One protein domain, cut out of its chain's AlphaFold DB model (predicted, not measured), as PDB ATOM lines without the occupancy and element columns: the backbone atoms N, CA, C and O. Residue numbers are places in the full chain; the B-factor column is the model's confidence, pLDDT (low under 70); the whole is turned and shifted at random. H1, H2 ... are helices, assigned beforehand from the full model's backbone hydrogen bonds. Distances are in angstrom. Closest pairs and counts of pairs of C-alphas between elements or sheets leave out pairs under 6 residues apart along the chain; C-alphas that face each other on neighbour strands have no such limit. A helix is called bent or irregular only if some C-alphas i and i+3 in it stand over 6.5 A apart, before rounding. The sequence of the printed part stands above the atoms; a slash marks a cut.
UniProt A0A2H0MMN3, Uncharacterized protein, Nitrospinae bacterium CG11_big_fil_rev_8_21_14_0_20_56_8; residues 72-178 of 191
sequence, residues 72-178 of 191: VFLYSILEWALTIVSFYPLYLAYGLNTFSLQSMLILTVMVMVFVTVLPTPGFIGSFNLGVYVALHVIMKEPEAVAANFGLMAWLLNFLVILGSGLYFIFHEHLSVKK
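AT A GLANCE: This is residues 72 to 178 of the 191 residues of an uncharacterized protein of Nitrospinae bacterium CG11_big_fil_rev_8_21_14_0_20_56_8 (UniProt A0A2H0MMN3). Three helices fold back and forth, H3, H4 and H5 making two successive helical hairpins, with H4 between the other two. The later part of long H5 sticks out as an arm, with residues 159 to 165 and residues 167 to 173, of which 167 to 171 belong to H5, standing free; residues 72 to 79 of H1 stick out elsewhere, and short H2 packs on residues 145 to 153 of H5. The printed part has 107 residues with five named helices, H1 to H5 in order, and no named strand: all helix, with mostly crossed packing. It is only just compact, close to loose, with a radius of gyration of the C-alphas of 15.5 A, and elongated, spanning 48 by 31 by 28 A.

HOW THE PARTS SIT: H1, residues 72 to 86, touches H3, residues 101 to 117, with residues 83 to 85 alone; the closest C-alphas, Ile 84 and Met 104, are 6.0 A apart. H2, residues 88 to 94, touches H5, residues 143 to 171, at a steep tilt of 48 degrees, the closest C-alphas being Leu 90 and Ala 153, 7.3 A. H3 and H4, residues 121 to 138, touch as a hairpin at a steep tilt of 42 degrees, closest at C-alphas Val 111 and Gly 130, 4.0 A. H4 and H5 form a hairpin at 33 degrees, a shallow tilt only just short of steep, closest at C-alphas Asn 128 and Gly 150, 5.0 A. H3 and H5 are apart. Every O i to N i+4 pair is within hydrogen-bond range in H1, H2, H3 and H5; in H4 11 of 14 are.

IN THESE COORDINATES: H1 begins at C-alpha 72, (-59.676, -5.407, -39.116), and measures 20.7 A; H2 measures 10.2 A, H3 24.3 A and H4 25.5 A. H4 is irregular, C-alphas 122 and 125 being 8.3 A apart. H5, 41.5 A, ends at C-alpha 171, (-68.967, 20.184, -47.630).

THE WHOLE: The C-alphas farthest apart, Asn 97 and Lys 178, are 49.0 A apart. The printed part has no cut and no long link, and no printed residue is under 70 in pLDDT.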
ATOM      1  N   VAL A  72     -58.224  -5.199 -39.277       90.38
ATOM      2  CA  VAL A  72     -59.676  -5.407 -39.116       90.38
ATOM      3  C   VAL A  72     -60.013  -5.780 -37.674       90.38
ATOM      4  O   VAL A  72     -60.935  -5.218 -37.086       90.38
ATOM      5  N   PHE A  73     -59.236  -6.685 -37.079       89.62
ATOM      6  CA  PHE A  73     -59.404  -7.079 -35.685       89.62
ATOM      7  C   PHE A  73     -59.218  -5.898 -34.722       89.62
ATOM      8  O   PHE A  73     -60.052  -5.684 -33.842       89.62
ATOM      9  N   LEU A  74     -58.164  -5.097 -34.912       95.06
ATOM     10  CA  LEU A  74     -57.895  -3.918 -34.091       95.06
ATOM     11  C   LEU A  74     -59.005  -2.869 -34.221       95.06
ATOM     12  O   LEU A  74     -59.488  -2.373 -33.205       95.06
ATOM     13  N   TYR A  75     -59.426  -2.550 -35.448       94.81
ATOM     14  CA  TYR A  75     -60.507  -1.596 -35.690       94.81
ATOM     15  C   TYR A  75     -61.829  -2.072 -35.096       94.81
ATOM     16  O   TYR A  75     -62.550  -1.256 -34.535       94.81
ATOM     17  N   SER A  76     -62.116  -3.375 -35.138       92.62
ATOM     18  CA  SER A  76     -63.304  -3.924 -34.487       92.62
ATOM     19  C   SER A  76     -63.230  -3.764 -32.968       92.62
ATOM     20  O   SER A  76     -64.157  -3.225 -32.375       92.62
ATOM     21  N   ILE A  77     -62.121  -4.142 -32.320       94.38
ATOM     22  CA  ILE A  77     -61.963  -3.933 -30.868       94.38
ATOM     23  C   ILE A  77     -62.129  -2.457 -30.507       94.38
ATOM     24  O   ILE A  77     -62.789  -2.138 -29.519       94.38
ATOM     25  N   LEU A  78     -61.527  -1.565 -31.294       96.81
ATOM     26  CA  LEU A  78     -61.609  -0.131 -31.063       96.81
ATOM     27  C   LEU A  78     -63.049   0.374 -31.202       96.81
ATOM     28  O   LEU A  78     -63.510   1.121 -30.346       96.81
ATOM     29  N   GLU A  79     -63.766  -0.054 -32.235       95.50
ATOM     30  CA  GLU A  79     -65.167   0.300 -32.471       95.50
ATOM     31  C   GLU A  79     -66.077  -0.182 -31.332       95.50
ATOM     32  O   GLU A  79     -66.846   0.613 -30.783       95.50
ATOM     33  N   TRP A  80     -65.906  -1.421 -30.866       95.56
ATOM     34  CA  TRP A  80     -66.613  -1.935 -29.692       95.56
ATOM     35  C   TRP A  80     -66.276  -1.156 -28.416       95.56
ATOM     36  O   TRP A  80     -67.176  -0.783 -27.662       95.56
ATOM     37  N   ALA A  81     -64.995  -0.874 -28.169       95.62
ATOM     38  CA  ALA A  81     -64.559  -0.128 -26.993       95.62
ATOM     39  C   ALA A  81     -65.129   1.298 -26.983       95.62
ATOM     40  O   ALA A  81     -65.668   1.738 -25.967       95.62
ATOM     41  N   LEU A  82     -65.066   1.998 -28.118       95.31
ATOM     42  CA  LEU A  82     -65.641   3.333 -28.280       95.31
ATOM     43  C   LEU A  82     -67.161   3.311 -28.113       95.31
ATOM     44  O   LEU A  82     -67.707   4.196 -27.458       95.31
ATOM     45  N   THR A  83     -67.837   2.281 -28.625       94.25
ATOM     46  CA  THR A  83     -69.283   2.095 -28.443       94.25
ATOM     47  C   THR A  83     -69.641   1.971 -26.966       94.25
ATOM     48  O   THR A  83     -70.510   2.694 -26.485       94.25
ATOM     49  N   ILE A  84     -68.935   1.129 -26.209       95.44
ATOM     50  CA  ILE A  84     -69.170   0.964 -24.766       95.44
ATOM     51  C   ILE A  84     -68.917   2.283 -24.024       95.44
ATOM     52  O   ILE A  84     -69.748   2.722 -23.228       95.44
ATOM     53  N   VAL A  85     -67.790   2.944 -24.308       94.31
ATOM     54  CA  VAL A  85     -67.414   4.218 -23.674       94.31
ATOM     55  C   VAL A  85     -68.390   5.340 -24.034       94.31
ATOM     56  O   VAL A  85     -68.614   6.225 -23.212       94.31
ATOM     57  N   SER A  86     -69.036   5.300 -25.201       93.81
ATOM     58  CA  SER A  86     -70.009   6.320 -25.613       93.81
ATOM     59  C   SER A  86     -71.220   6.425 -24.675       93.81
ATOM     60  O   SER A  86     -71.813   7.497 -24.563       93.81
ATOM     61  N   PHE A  87     -71.552   5.357 -23.939       95.25
ATOM     62  CA  PHE A  87     -72.618   5.374 -22.934       95.25
ATOM     63  C   PHE A  87     -72.188   6.003 -21.605       95.25
ATOM     64  O   PHE A  87     -73.046   6.403 -20.816       95.25
ATOM     65  N   TYR A  88     -70.886   6.132 -21.345       94.81
ATOM     66  CA  TYR A  88     -70.354   6.638 -20.079       94.81
ATOM     67  C   TYR A  88     -70.936   8.004 -19.667       94.81
ATOM     68  O   TYR A  88     -71.406   8.117 -18.532       94.81
ATOM     69  N   PRO A  89     -71.004   9.030 -20.546       94.75
ATOM     70  CA  PRO A  89     -71.575  10.324 -20.176       94.75
ATOM     71  C   PRO A  89     -73.062  10.243 -19.819       94.75
ATOM     72  O   PRO A  89     -73.518  10.951 -18.924       94.75
ATOM     73  N   LEU A  90     -73.821   9.362 -20.477       95.44
ATOM     74  CA  LEU A  90     -75.241   9.168 -20.182       95.44
ATOM     75  C   LEU A  90     -75.445   8.489 -18.830       95.44
ATOM     76  O   LEU A  90     -76.323   8.893 -18.075       95.44
ATOM     77  N   TYR A  91     -74.609   7.512 -18.481       95.69
ATOM     78  CA  TYR A  91     -74.653   6.919 -17.145       95.69
ATOM     79  C   TYR A  91     -74.421   7.963 -16.045       95.69
ATOM     80  O   TYR A  91     -75.123   7.941 -15.033       95.69
ATOM     81  N   LEU A  92     -73.477   8.891 -16.254       94.31
ATOM     82  CA  LEU A  92     -73.246  10.005 -15.330       94.31
ATOM     83  C   LEU A  92     -74.441  10.964 -15.280       94.31
ATOM     84  O   LEU A  92     -74.871  11.342 -14.195       94.31
ATOM     85  N   ALA A  93     -74.994  11.336 -16.437       95.62
ATOM     86  CA  ALA A  93     -76.108  12.281 -16.530       95.62
ATOM     87  C   ALA A  93     -77.389  11.770 -15.852       95.62
ATOM     88  O   ALA A  93     -78.125  12.555 -15.259       95.62
ATOM     89  N   TYR A  94     -77.643  10.462 -15.920       94.50
ATOM     90  CA  TYR A  94     -78.814   9.828 -15.311       94.50
ATOM     91  C   TYR A  94     -78.570   9.321 -13.883       94.50
ATOM     92  O   TYR A  94     -79.512   8.845 -13.253       94.50
ATOM     93  N   GLY A  95     -77.339   9.420 -13.364       92.31
ATOM     94  CA  GLY A  95     -77.004   9.009 -12.000       92.31
ATOM     95  C   GLY A  95     -77.329   7.542 -11.711       92.31
ATOM     96  O   GLY A  95     -77.864   7.237 -10.646       92.31
ATOM     97  N   LEU A  96     -77.065   6.645 -12.670       91.75
ATOM     98  CA  LEU A  96     -77.457   5.236 -12.560       91.75
ATOM     99  C   LEU A  96     -76.753   4.547 -11.382       91.75
ATOM    100  O   LEU A  96     -75.533   4.639 -11.230       91.75
ATOM    101  N   ASN A  97     -77.515   3.797 -10.583       80.62
ATOM    102  CA  ASN A  97     -77.007   3.109  -9.390       80.62
ATOM    103  C   ASN A  97     -76.015   1.995  -9.749       80.62
ATOM    104  O   ASN A  97     -75.136   1.640  -8.967       80.62
ATOM    105  N   THR A  98     -76.159   1.438 -10.951       82.00
ATOM    106  CA  THR A  98     -75.383   0.301 -11.459       82.00
ATOM    107  C   THR A  98     -74.106   0.686 -12.212       82.00
ATOM    108  O   THR A  98     -73.498  -0.162 -12.872       82.00
ATOM    109  N   PHE A  99     -73.664   1.942 -12.098       91.50
ATOM    110  CA  PHE A  99     -72.522   2.493 -12.827       91.50
ATOM    111  C   PHE A  99     -71.244   1.650 -12.708       91.50
ATOM    112  O   PHE A  99     -70.545   1.643 -11.697       91.50
ATOM    113  N   SER A 100     -70.939   0.918 -13.779       93.50
ATOM    114  CA  SER A 100     -69.783   0.026 -13.876       93.50
ATOM    115  C   SER A 100     -69.505  -0.350 -15.332       93.50
ATOM    116  O   SER A 100     -70.417  -0.350 -16.163       93.50
ATOM    117  N   LEU A 101     -68.277  -0.772 -15.644       92.31
ATOM    118  CA  LEU A 101     -67.953  -1.310 -16.974       92.31
ATOM    119  C   LEU A 101     -68.835  -2.520 -17.332       92.31
ATOM    120  O   LEU A 101     -69.292  -2.644 -18.465       92.31
ATOM    121  N   GLN A 102     -69.121  -3.386 -16.355       93.12
ATOM    122  CA  GLN A 102     -69.987  -4.551 -16.546       93.12
ATOM    123  C   GLN A 102     -71.407  -4.147 -16.962       93.12
ATOM    124  O   GLN A 102     -71.972  -4.762 -17.864       93.12
ATOM    125  N   SER A 103     -71.974  -3.106 -16.346       94.88
ATOM    126  CA  SER A 103     -73.298  -2.603 -16.728       94.88
ATOM    127  C   SER A 103     -73.324  -2.096 -18.175       94.88
ATOM    128  O   SER A 103     -74.203  -2.483 -18.939       94.88
ATOM    129  N   MET A 104     -72.312  -1.334 -18.601       96.38
ATOM    130  CA  MET A 104     -72.224  -0.809 -19.969       96.38
ATOM    131  C   MET A 104     -72.024  -1.926 -21.001       96.38
ATOM    132  O   MET A 104     -72.576  -1.861 -22.099       96.38
ATOM    133  N   LEU A 105     -71.286  -2.983 -20.644       95.75
ATOM    134  CA  LEU A 105     -71.152  -4.186 -21.466       95.75
ATOM    135  C   LEU A 105     -72.493  -4.903 -21.640       95.75
ATOM    136  O   LEU A 105     -72.870  -5.215 -22.767       95.75
ATOM    137  N   ILE A 106     -73.239  -5.132 -20.554       96.38
ATOM    138  CA  ILE A 106     -74.569  -5.759 -20.618       96.38
ATOM    139  C   ILE A 106     -75.517  -4.907 -21.468       96.38
ATOM    140  O   ILE A 106     -76.202  -5.453 -22.331       96.38
ATOM    141  N   LEU A 107     -75.526  -3.586 -21.265       97.88
ATOM    142  CA  LEU A 107     -76.308  -2.655 -22.076       97.88
ATOM    143  C   LEU A 107     -75.981  -2.801 -23.561       97.88
ATOM    144  O   LEU A 107     -76.879  -3.027 -24.370       97.88
ATOM    145  N   THR A 108     -74.696  -2.729 -23.902       97.19
ATOM    146  CA  THR A 108     -74.219  -2.833 -25.284       97.19
ATOM    147  C   THR A 108     -74.641  -4.166 -25.904       97.19
ATOM    148  O   THR A 108     -75.228  -4.184 -26.981       97.19
ATOM    149  N   VAL A 109     -74.427  -5.286 -25.208       96.56
ATOM    150  CA  VAL A 109     -74.802  -6.619 -25.704       96.56
ATOM    151  C   VAL A 109     -76.311  -6.730 -25.923       96.56
ATOM    152  O   VAL A 109     -76.729  -7.229 -26.966       96.56
ATOM    153  N   MET A 110     -77.141  -6.258 -24.988       97.88
ATOM    154  CA  MET A 110     -78.598  -6.309 -25.150       97.88
ATOM    155  C   MET A 110     -79.063  -5.465 -26.336       97.88
ATOM    156  O   MET A 110     -79.814  -5.968 -27.168       97.88
ATOM    157  N   VAL A 111     -78.577  -4.228 -26.474       97.69
ATOM    158  CA  VAL A 111     -78.882  -3.383 -27.642       97.69
ATOM    159  C   VAL A 111     -78.538  -4.110 -28.940       97.69
ATOM    160  O   VAL A 111     -79.380  -4.192 -29.831       97.69
ATOM    161  N   MET A 112     -77.352  -4.714 -29.031       95.50
ATOM    162  CA  MET A 112     -76.907  -5.399 -30.248       95.50
ATOM    163  C   MET A 112     -77.726  -6.647 -30.561       95.50
ATOM    164  O   MET A 112     -78.074  -6.871 -31.721       95.50
ATOM    165  N   VAL A 113     -78.094  -7.435 -29.548       95.62
ATOM    166  CA  VAL A 113     -78.985  -8.590 -29.725       95.62
ATOM    167  C   VAL A 113     -80.318  -8.145 -30.324       95.62
ATOM    168  O   VAL A 113     -80.750  -8.705 -31.331       95.62
ATOM    169  N   PHE A 114     -80.961  -7.122 -29.758       96.88
ATOM    170  CA  PHE A 114     -82.272  -6.684 -30.239       96.88
ATOM    171  C   PHE A 114     -82.209  -5.993 -31.599       96.88
ATOM    172  O   PHE A 114     -83.065  -6.258 -32.441       96.88
ATOM    173  N   VAL A 115     -81.201  -5.157 -31.853       95.69
ATOM    174  CA  VAL A 115     -80.994  -4.521 -33.164       95.69
ATOM    175  C   VAL A 115     -80.760  -5.569 -34.256       95.69
ATOM    176  O   VAL A 115     -81.311  -5.436 -35.347       95.69
ATOM    177  N   THR A 116     -80.016  -6.635 -33.948       94.12
ATOM    178  CA  THR A 116     -79.721  -7.720 -34.898       94.12
ATOM    179  C   THR A 116     -80.934  -8.612 -35.157       94.12
ATOM    180  O   THR A 116     -81.218  -8.954 -36.302       94.12
ATOM    181  N   VAL A 117     -81.653  -9.015 -34.104       94.00
ATOM    182  CA  VAL A 117     -82.781  -9.957 -34.220       94.00
ATOM    183  C   VAL A 117     -84.044  -9.271 -34.749       94.00
ATOM    184  O   VAL A 117     -84.833  -9.895 -35.454       94.00
ATOM    185  N   LEU A 118     -84.242  -7.991 -34.422       93.38
ATOM    186  CA  LEU A 118     -85.416  -7.201 -34.791       93.38
ATOM    187  C   LEU A 118     -84.978  -5.888 -35.467       93.38
ATOM    188  O   LEU A 118     -85.064  -4.819 -34.857       93.38
ATOM    189  N   PRO A 119     -84.507  -5.917 -36.724       88.75
ATOM    190  CA  PRO A 119     -84.138  -4.696 -37.431       88.75
ATOM    191  C   PRO A 119     -85.397  -3.853 -37.699       88.75
ATOM    192  O   PRO A 119     -86.231  -4.193 -38.535       88.75
ATOM    193  N   THR A 120     -85.556  -2.756 -36.954       93.19
ATOM    194  CA  THR A 120     -86.650  -1.783 -37.123       93.19
ATOM    195  C   THR A 120     -86.158  -0.578 -37.933       93.19
ATOM    196  O   THR A 120     -84.955  -0.309 -37.920       93.19
ATOM    197  N   PRO A 121     -87.030   0.172 -38.639       90.38
ATOM    198  CA  PRO A 121     -86.612   1.380 -39.353       90.38
ATOM    199  C   PRO A 121     -85.878   2.357 -38.424       90.38
ATOM    200  O   PRO A 121     -86.393   2.723 -37.366       90.38
ATOM    201  N   GLY A 122     -84.649   2.732 -38.787       89.44
ATOM    202  CA  GLY A 122     -83.787   3.592 -37.964       89.44
ATOM    203  C   GLY A 122     -83.392   3.000 -36.602       89.44
ATOM    204  O   GLY A 122     -82.883   3.725 -35.749       89.44
ATOM    205  N   PHE A 123     -83.654   1.709 -36.379       94.19
ATOM    206  CA  PHE A 123     -83.388   0.952 -35.153       94.19
ATOM    207  C   PHE A 123     -84.046   1.487 -33.873       94.19
ATOM    208  O   PHE A 123     -83.739   0.993 -32.794       94.19
ATOM    209  N   ILE A 124     -84.976   2.448 -33.960       94.69
ATOM    210  CA  ILE A 124     -85.567   3.124 -32.791       94.69
ATOM    211  C   ILE A 124     -86.159   2.111 -31.809       94.69
ATOM    212  O   ILE A 124     -85.828   2.120 -30.623       94.69
ATOM    213  N   GLY A 125     -87.035   1.230 -32.298       95.44
ATOM    214  CA  GLY A 125     -87.769   0.295 -31.446       95.44
ATOM    215  C   GLY A 125     -86.862  -0.769 -30.837       95.44
ATOM    216  O   GLY A 125     -86.904  -1.003 -29.632       95.44
ATOM    217  N   SER A 126     -86.009  -1.389 -31.653       97.00
ATOM    218  CA  SER A 126     -85.116  -2.454 -31.189       97.00
ATOM    219  C   SER A 126     -83.988  -1.955 -30.295       97.00
ATOM    220  O   SER A 126     -83.670  -2.617 -29.308       97.00
ATOM    221  N   PHE A 127     -83.442  -0.768 -30.564       97.38
ATOM    222  CA  PHE A 127     -82.481  -0.119 -29.679       97.38
ATOM    223  C   PHE A 127     -83.100   0.150 -28.302       97.38
ATOM    224  O   PHE A 127     -82.561  -0.293 -27.289       97.38
ATOM    225  N   ASN A 128     -84.263   0.813 -28.256       97.56
ATOM    226  CA  ASN A 128     -84.939   1.132 -26.995       97.56
ATOM    227  C   ASN A 128     -85.348  -0.127 -26.223       97.56
ATOM    228  O   ASN A 128     -85.222  -0.160 -25.002       97.56
ATOM    229  N   LEU A 129     -85.770  -1.186 -26.918       97.88
ATOM    230  CA  LEU A 129     -86.070  -2.467 -26.286       97.88
ATOM    231  C   LEU A 129     -84.824  -3.094 -25.644       97.88
ATOM    232  O   LEU A 129     -84.898  -3.569 -24.513       97.88
ATOM    233  N   GLY A 130     -83.671  -3.048 -26.316       98.12
ATOM    234  CA  GLY A 130     -82.411  -3.526 -25.746       98.12
ATOM    235  C   GLY A 130     -81.972  -2.734 -24.515       98.12
ATOM    236  O   GLY A 130     -81.577  -3.332 -23.512       98.12
ATOM    237  N   VAL A 131     -82.124  -1.407 -24.544       98.19
ATOM    238  CA  VAL A 131     -81.878  -0.544 -23.377       98.19
ATOM    239  C   VAL A 131     -82.823  -0.894 -22.228       98.19
ATOM    240  O   VAL A 131     -82.371  -1.077 -21.100       98.19
ATOM    241  N   TYR A 132     -84.120  -1.021 -22.507       98.44
ATOM    242  CA  TYR A 132     -85.133  -1.365 -21.513       98.44
ATOM    243  C   TYR A 132     -84.829  -2.712 -20.846       98.44
ATOM    244  O   TYR A 132     -84.840  -2.826 -19.620       98.44
ATOM    245  N   VAL A 133     -84.489  -3.733 -21.635       98.38
ATOM    246  CA  VAL A 133     -84.128  -5.050 -21.097       98.38
ATOM    247  C   VAL A 133     -82.862  -4.968 -20.241       98.38
ATOM    248  O   VAL A 133     -82.831  -5.530 -19.147       98.38
ATOM    249  N   ALA A 134     -81.837  -4.237 -20.674       98.12
ATOM    250  CA  ALA A 134     -80.618  -4.080 -19.891       98.12
ATOM    251  C   ALA A 134     -80.845  -3.321 -18.576       98.12
ATOM    252  O   ALA A 134     -80.568  -3.852 -17.501       98.12
ATOM    253  N   LEU A 135     -81.349  -2.089 -18.649       98.00
ATOM    254  CA  LEU A 135     -81.421  -1.196 -17.494       98.00
ATOM    255  C   LEU A 135     -82.576  -1.563 -16.559       98.00
ATOM    256  O   LEU A 135     -82.381  -1.660 -15.350       98.00
ATOM    257  N   HIS A 136     -83.771  -1.817 -17.091       97.88
ATOM    258  CA  HIS A 136     -84.941  -2.083 -16.257       97.88
ATOM    259  C   HIS A 136     -85.067  -3.564 -15.886       97.88
ATOM    260  O   HIS A 136     -85.163  -3.915 -14.709       97.88
ATOM    261  N   VAL A 137     -85.038  -4.468 -16.871       98.06
ATOM    262  CA  VAL A 137     -85.306  -5.892 -16.606       98.06
ATOM    263  C   VAL A 137     -84.141  -6.558 -15.873       98.06
ATOM    264  O   VAL A 137     -84.380  -7.266 -14.890       98.06
ATOM    265  N   ILE A 138     -82.902  -6.334 -16.317       96.31
ATOM    266  CA  ILE A 138     -81.706  -6.964 -15.739       96.31
ATOM    267  C   ILE A 138     -81.183  -6.156 -14.545       96.31
ATOM    268  O   ILE A 138     -81.024  -6.717 -13.463       96.31
ATOM    269  N   MET A 139     -80.938  -4.855 -14.721       95.88
ATOM    270  CA  MET A 139     -80.279  -4.007 -13.714       95.88
ATOM    271  C   MET A 139     -81.229  -3.376 -12.689       95.88
ATOM    272  O   MET A 139     -80.758  -2.822 -11.700       95.88
ATOM    273  N   LYS A 140     -82.549  -3.512 -12.876       96.50
ATOM    274  CA  LYS A 140     -83.593  -3.024 -11.954       96.50
ATOM    275  C   LYS A 140     -83.616  -1.504 -11.756       96.50
ATOM    276  O   LYS A 140     -84.155  -1.032 -10.757       96.50
ATOM    277  N   GLU A 141     -83.100  -0.738 -12.713       96.81
ATOM    278  CA  GLU A 141     -83.301   0.711 -12.739       96.81
ATOM    279  C   GLU A 141     -84.790   1.038 -12.985       96.81
ATOM    280  O   GLU A 141     -85.515   0.239 -13.599       96.81
ATOM    281  N   PRO A 142     -85.289   2.201 -12.529       97.06
ATOM    282  CA  PRO A 142     -86.680   2.589 -12.738       97.06
ATOM    283  C   PRO A 142     -87.062   2.605 -14.224       97.06
ATOM    284  O   PRO A 142     -86.298   3.073 -15.067       97.06
ATOM    285  N   GLU A 143     -88.275   2.154 -14.549       96.69
ATOM    286  CA  GLU A 143     -88.773   2.082 -15.932       96.69
ATOM    287  C   GLU A 143     -88.664   3.427 -16.665       96.69
ATOM    288  O   GLU A 143     -88.128   3.498 -17.771       96.69
ATOM    289  N   ALA A 144     -89.090   4.513 -16.013       97.00
ATOM    290  CA  ALA A 144     -89.011   5.859 -16.573       97.00
ATOM    291  C   ALA A 144     -87.564   6.295 -16.874       97.00
ATOM    292  O   ALA A 144     -87.321   7.004 -17.851       97.00
ATOM    293  N   VAL A 145     -86.597   5.852 -16.062       96.88
ATOM    294  CA  VAL A 145     -85.170   6.123 -16.287       96.88
ATOM    295  C   VAL A 145     -84.681   5.353 -17.508       96.88
ATOM    296  O   VAL A 145     -84.075   5.956 -18.388       96.88
ATOM    297  N   ALA A 146     -84.997   4.059 -17.616       97.50
ATOM    298  CA  ALA A 146     -84.599   3.235 -18.756       97.50
ATOM    299  C   ALA A 146     -85.194   3.738 -20.085       97.50
ATOM    300  O   ALA A 146     -84.479   3.817 -21.084       97.50
ATOM    301  N   ALA A 147     -86.475   4.124 -20.091       97.06
ATOM    302  CA  ALA A 147     -87.147   4.667 -21.270       97.06
ATOM    303  C   ALA A 147     -86.522   5.998 -21.729       97.06
ATOM    304  O   ALA A 147     -86.175   6.153 -22.901       97.06
ATOM    305  N   ASN A 148     -86.315   6.938 -20.802       97.25
ATOM    306  CA  ASN A 148     -85.703   8.228 -21.123       97.25
ATOM    307  C   ASN A 148     -84.239   8.079 -21.551       97.25
ATOM    308  O   ASN A 148     -83.818   8.726 -22.510       97.25
ATOM    309  N   PHE A 149     -83.476   7.215 -20.872       97.81
ATOM    310  CA  PHE A 149     -82.097   6.905 -21.238       97.81
ATOM    311  C   PHE A 149     -82.030   6.362 -22.666       97.81
ATOM    312  O   PHE A 149     -81.224   6.840 -23.461       97.81
ATOM    313  N   GLY A 150     -82.881   5.390 -23.008       97.62
ATOM    314  CA  GLY A 150     -82.887   4.771 -24.334       97.62
ATOM    315  C   GLY A 150     -83.188   5.769 -25.443       97.62
ATOM    316  O   GLY A 150     -82.471   5.805 -26.445       97.62
ATOM    317  N   LEU A 151     -84.173   6.640 -25.223       97.31
ATOM    318  CA  LEU A 151     -84.528   7.680 -26.178       97.31
ATOM    319  C   LEU A 151     -83.375   8.666 -26.393       97.31
ATOM    320  O   LEU A 151     -83.042   8.966 -27.538       97.31
ATOM    321  N   MET A 152     -82.745   9.145 -25.316       97.50
ATOM    322  CA  MET A 152     -81.631  10.094 -25.419       97.50
ATOM    323  C   MET A 152     -80.387   9.460 -26.033       97.50
ATOM    324  O   MET A 152     -79.751  10.073 -26.886       97.50
ATOM    325  N   ALA A 153     -80.060   8.225 -25.654       96.81
ATOM    326  CA  ALA A 153     -78.943   7.487 -26.227       96.81
ATOM    327  C   ALA A 153     -79.108   7.294 -27.739       96.81
ATOM    328  O   ALA A 153     -78.187   7.586 -28.504       96.81
ATOM    329  N   TRP A 154     -80.298   6.866 -28.174       96.94
ATOM    330  CA  TRP A 154     -80.611   6.727 -29.593       96.94
ATOM    331  C   TRP A 154     -80.542   8.075 -30.313       96.94
ATOM    332  O   TRP A 154     -79.894   8.178 -31.350       96.94
ATOM    333  N   LEU A 155     -81.161   9.117 -29.750       96.38
ATOM    334  CA  LEU A 155     -81.218  10.438 -30.370       96.38
ATOM    335  C   LEU A 155     -79.823  11.038 -30.555       96.38
ATOM    336  O   LEU A 155     -79.517  11.546 -31.629       96.38
ATOM    337  N   LEU A 156     -78.959  10.957 -29.539       95.25
ATOM    338  CA  LEU A 156     -77.585  11.451 -29.628       95.25
ATOM    339  C   LEU A 156     -76.795  10.708 -30.706       95.25
ATOM    340  O   LEU A 156     -76.136  11.345 -31.526       95.25
ATOM    341  N   ASN A 157     -76.895   9.377 -30.746       92.81
ATOM    342  CA  ASN A 157     -76.217   8.577 -31.762       92.81
ATOM    343  C   ASN A 157     -76.727   8.916 -33.173       92.81
ATOM    344  O   ASN A 157     -75.935   9.201 -34.073       92.81
ATOM    345  N   PHE A 158     -78.048   8.989 -33.336       93.44
ATOM    346  CA  PHE A 158     -78.691   9.339 -34.595       93.44
ATOM    347  C   PHE A 158     -78.284  10.734 -35.083       93.44
ATOM    348  O   PHE A 158     -77.947  10.893 -36.253       93.44
ATOM    349  N   LEU A 159     -78.255  11.737 -34.201       95.19
ATOM    350  CA  LEU A 159     -77.856  13.102 -34.554       95.19
ATOM    351  C   LEU A 159     -76.386  13.197 -34.963       95.19
ATOM    352  O   LEU A 159     -76.072  13.939 -35.890       95.19
ATOM    353  N   VAL A 160     -75.490  12.447 -34.320       93.44
ATOM    354  CA  VAL A 160     -74.068  12.416 -34.700       93.44
ATOM    355  C   VAL A 160     -73.889  11.777 -36.080       93.44
ATOM    356  O   VAL A 160     -73.174  12.323 -36.924       93.44
ATOM    357  N   ILE A 161     -74.570  10.662 -36.351       92.31
ATOM    358  CA  ILE A 161     -74.494   9.982 -37.653       92.31
ATOM    359  C   ILE A 161     -75.126  10.847 -38.747       92.31
ATOM    360  O   ILE A 161     -74.500  11.102 -39.773       92.31
ATOM    361  N   LEU A 162     -76.339  11.351 -38.521       93.25
ATOM    362  CA  LEU A 162     -77.037  12.193 -39.489       93.25
ATOM    363  C   LEU A 162     -76.281  13.503 -39.732       93.25
ATOM    364  O   LEU A 162     -76.094  13.904 -40.878       93.25
ATOM    365  N   GLY A 163     -75.817  14.153 -38.666       95.25
ATOM    366  CA  GLY A 163     -75.066  15.400 -38.738       95.25
ATOM    367  C   GLY A 163     -73.749  15.242 -39.490       95.25
ATOM    368  O   GLY A 163     -73.452  16.057 -40.359       95.25
ATOM    369  N   SER A 164     -72.990  14.176 -39.218       92.56
ATOM    370  CA  SER A 164     -71.747  13.899 -39.948       92.56
ATOM    371  C   SER A 164     -72.009  13.567 -41.420       92.56
ATOM    372  O   SER A 164     -71.349  14.128 -42.292       92.56
ATOM    373  N   GLY A 165     -73.027  12.755 -41.723       90.75
ATOM    374  CA  GLY A 165     -73.430  12.462 -43.100       90.75
ATOM    375  C   GLY A 165     -73.831  13.715 -43.885       90.75
ATOM    376  O   GLY A 165     -73.338  13.938 -44.989       90.75
ATOM    377  N   LEU A 166     -74.672  14.574 -43.299       92.19
ATOM    378  CA  LEU A 166     -75.066  15.846 -43.913       92.19
ATOM    379  C   LEU A 166     -73.868  16.778 -44.102       92.19
ATOM    380  O   LEU A 166     -73.732  17.378 -45.167       92.19
ATOM    381  N   TYR A 167     -72.986  16.873 -43.104       93.31
ATOM    382  CA  TYR A 167     -71.765  17.666 -43.200       93.31
ATOM    383  C   TYR A 167     -70.937  17.265 -44.425       93.31
ATOM    384  O   TYR A 167     -70.606  18.132 -45.229       93.31
ATOM    385  N   PHE A 168     -70.674  15.971 -44.627       88.81
ATOM    386  CA  PHE A 168     -69.915  15.505 -45.791       88.81
ATOM    387  C   PHE A 168     -70.649  15.749 -47.113       88.81
ATOM    388  O   PHE A 168     -70.024  16.191 -48.074       88.81
ATOM    389  N   ILE A 169     -71.972  15.553 -47.166       88.44
ATOM    390  CA  ILE A 169     -72.764  15.830 -48.376       88.44
ATOM    391  C   ILE A 169     -72.622  17.293 -48.811       88.44
ATOM    392  O   ILE A 169     -72.352  17.567 -49.981       88.44
ATOM    393  N   PHE A 170     -72.784  18.231 -47.877       89.31
ATOM    394  CA  PHE A 170     -72.727  19.658 -48.191       89.31
ATOM    395  C   PHE A 170     -71.298  20.161 -48.398       89.31
ATOM    396  O   PHE A 170     -71.059  20.945 -49.312       89.31
ATOM    397  N   HIS A 171     -70.349  19.712 -47.577       89.12
ATOM    398  CA  HIS A 171     -68.967  20.184 -47.630       89.12
ATOM    399  C   HIS A 171     -68.225  19.651 -48.864       89.12
ATOM    400  O   HIS A 171     -67.542  20.404 -49.559       89.12
ATOM    401  N   GLU A 172     -68.391  18.368 -49.195       84.62
ATOM    402  CA  GLU A 172     -67.706  17.734 -50.330       84.62
ATOM    403  C   GLU A 172     -68.497  17.825 -51.646       84.62
ATOM    404  O   GLU A 172     -68.086  17.259 -52.657       84.62
ATOM    405  N   HIS A 173     -69.620  18.560 -51.658       81.38
ATOM    406  CA  HIS A 173     -70.517  18.699 -52.814       81.38
ATOM    407  C   HIS A 173     -70.923  17.340 -53.408       81.38
ATOM    408  O   HIS A 173     -71.104  17.188 -54.623       81.38
ATOM    409  N   LEU A 174     -71.058  16.325 -52.549       77.12
ATOM    410  CA  LEU A 174     -71.446  14.988 -52.968       77.12
ATOM    411  C   LEU A 174     -72.899  15.039 -53.428       77.12
ATOM    412  O   LEU A 174     -73.830  15.241 -52.650       77.12
ATOM    413  N   SER A 175     -73.105  14.863 -54.731       81.69
ATOM    414  CA  SER A 175     -74.449  14.770 -55.280       81.69
ATOM    415  C   SER A 175     -75.120  13.504 -54.751       81.69
ATOM    416  O   SER A 175     -74.688  12.397 -55.068       81.69
ATOM    417  N   VAL A 176     -76.224  13.661 -54.013       78.38
ATOM    418  CA  VAL A 176     -77.067  12.539 -53.561       78.38
ATOM    419  C   VAL A 176     -77.470  11.655 -54.743       78.38
ATOM    420  O   VAL A 176     -77.448  10.436 -54.643       78.38
ATOM    421  N   LYS A 177     -77.727  12.259 -55.910       79.62
ATOM    422  CA  LYS A 177     -78.033  11.529 -57.145       79.62
ATOM    423  C   LYS A 177     -76.875  10.638 -57.605       79.62
ATOM    424  O   LYS A 177     -77.112   9.536 -58.081       79.62
ATOM    425  N   LYS A 178     -75.631  11.102 -57.456       80.19
ATOM    426  CA  LYS A 178     -74.434  10.316 -57.789       80.19
ATOM    427  C   LYS A 178     -74.217   9.178 -56.790       80.19
ATOM    428  O   LYS A 178     -73.830   8.098 -57.207       80.19
TER     429      LYS A 178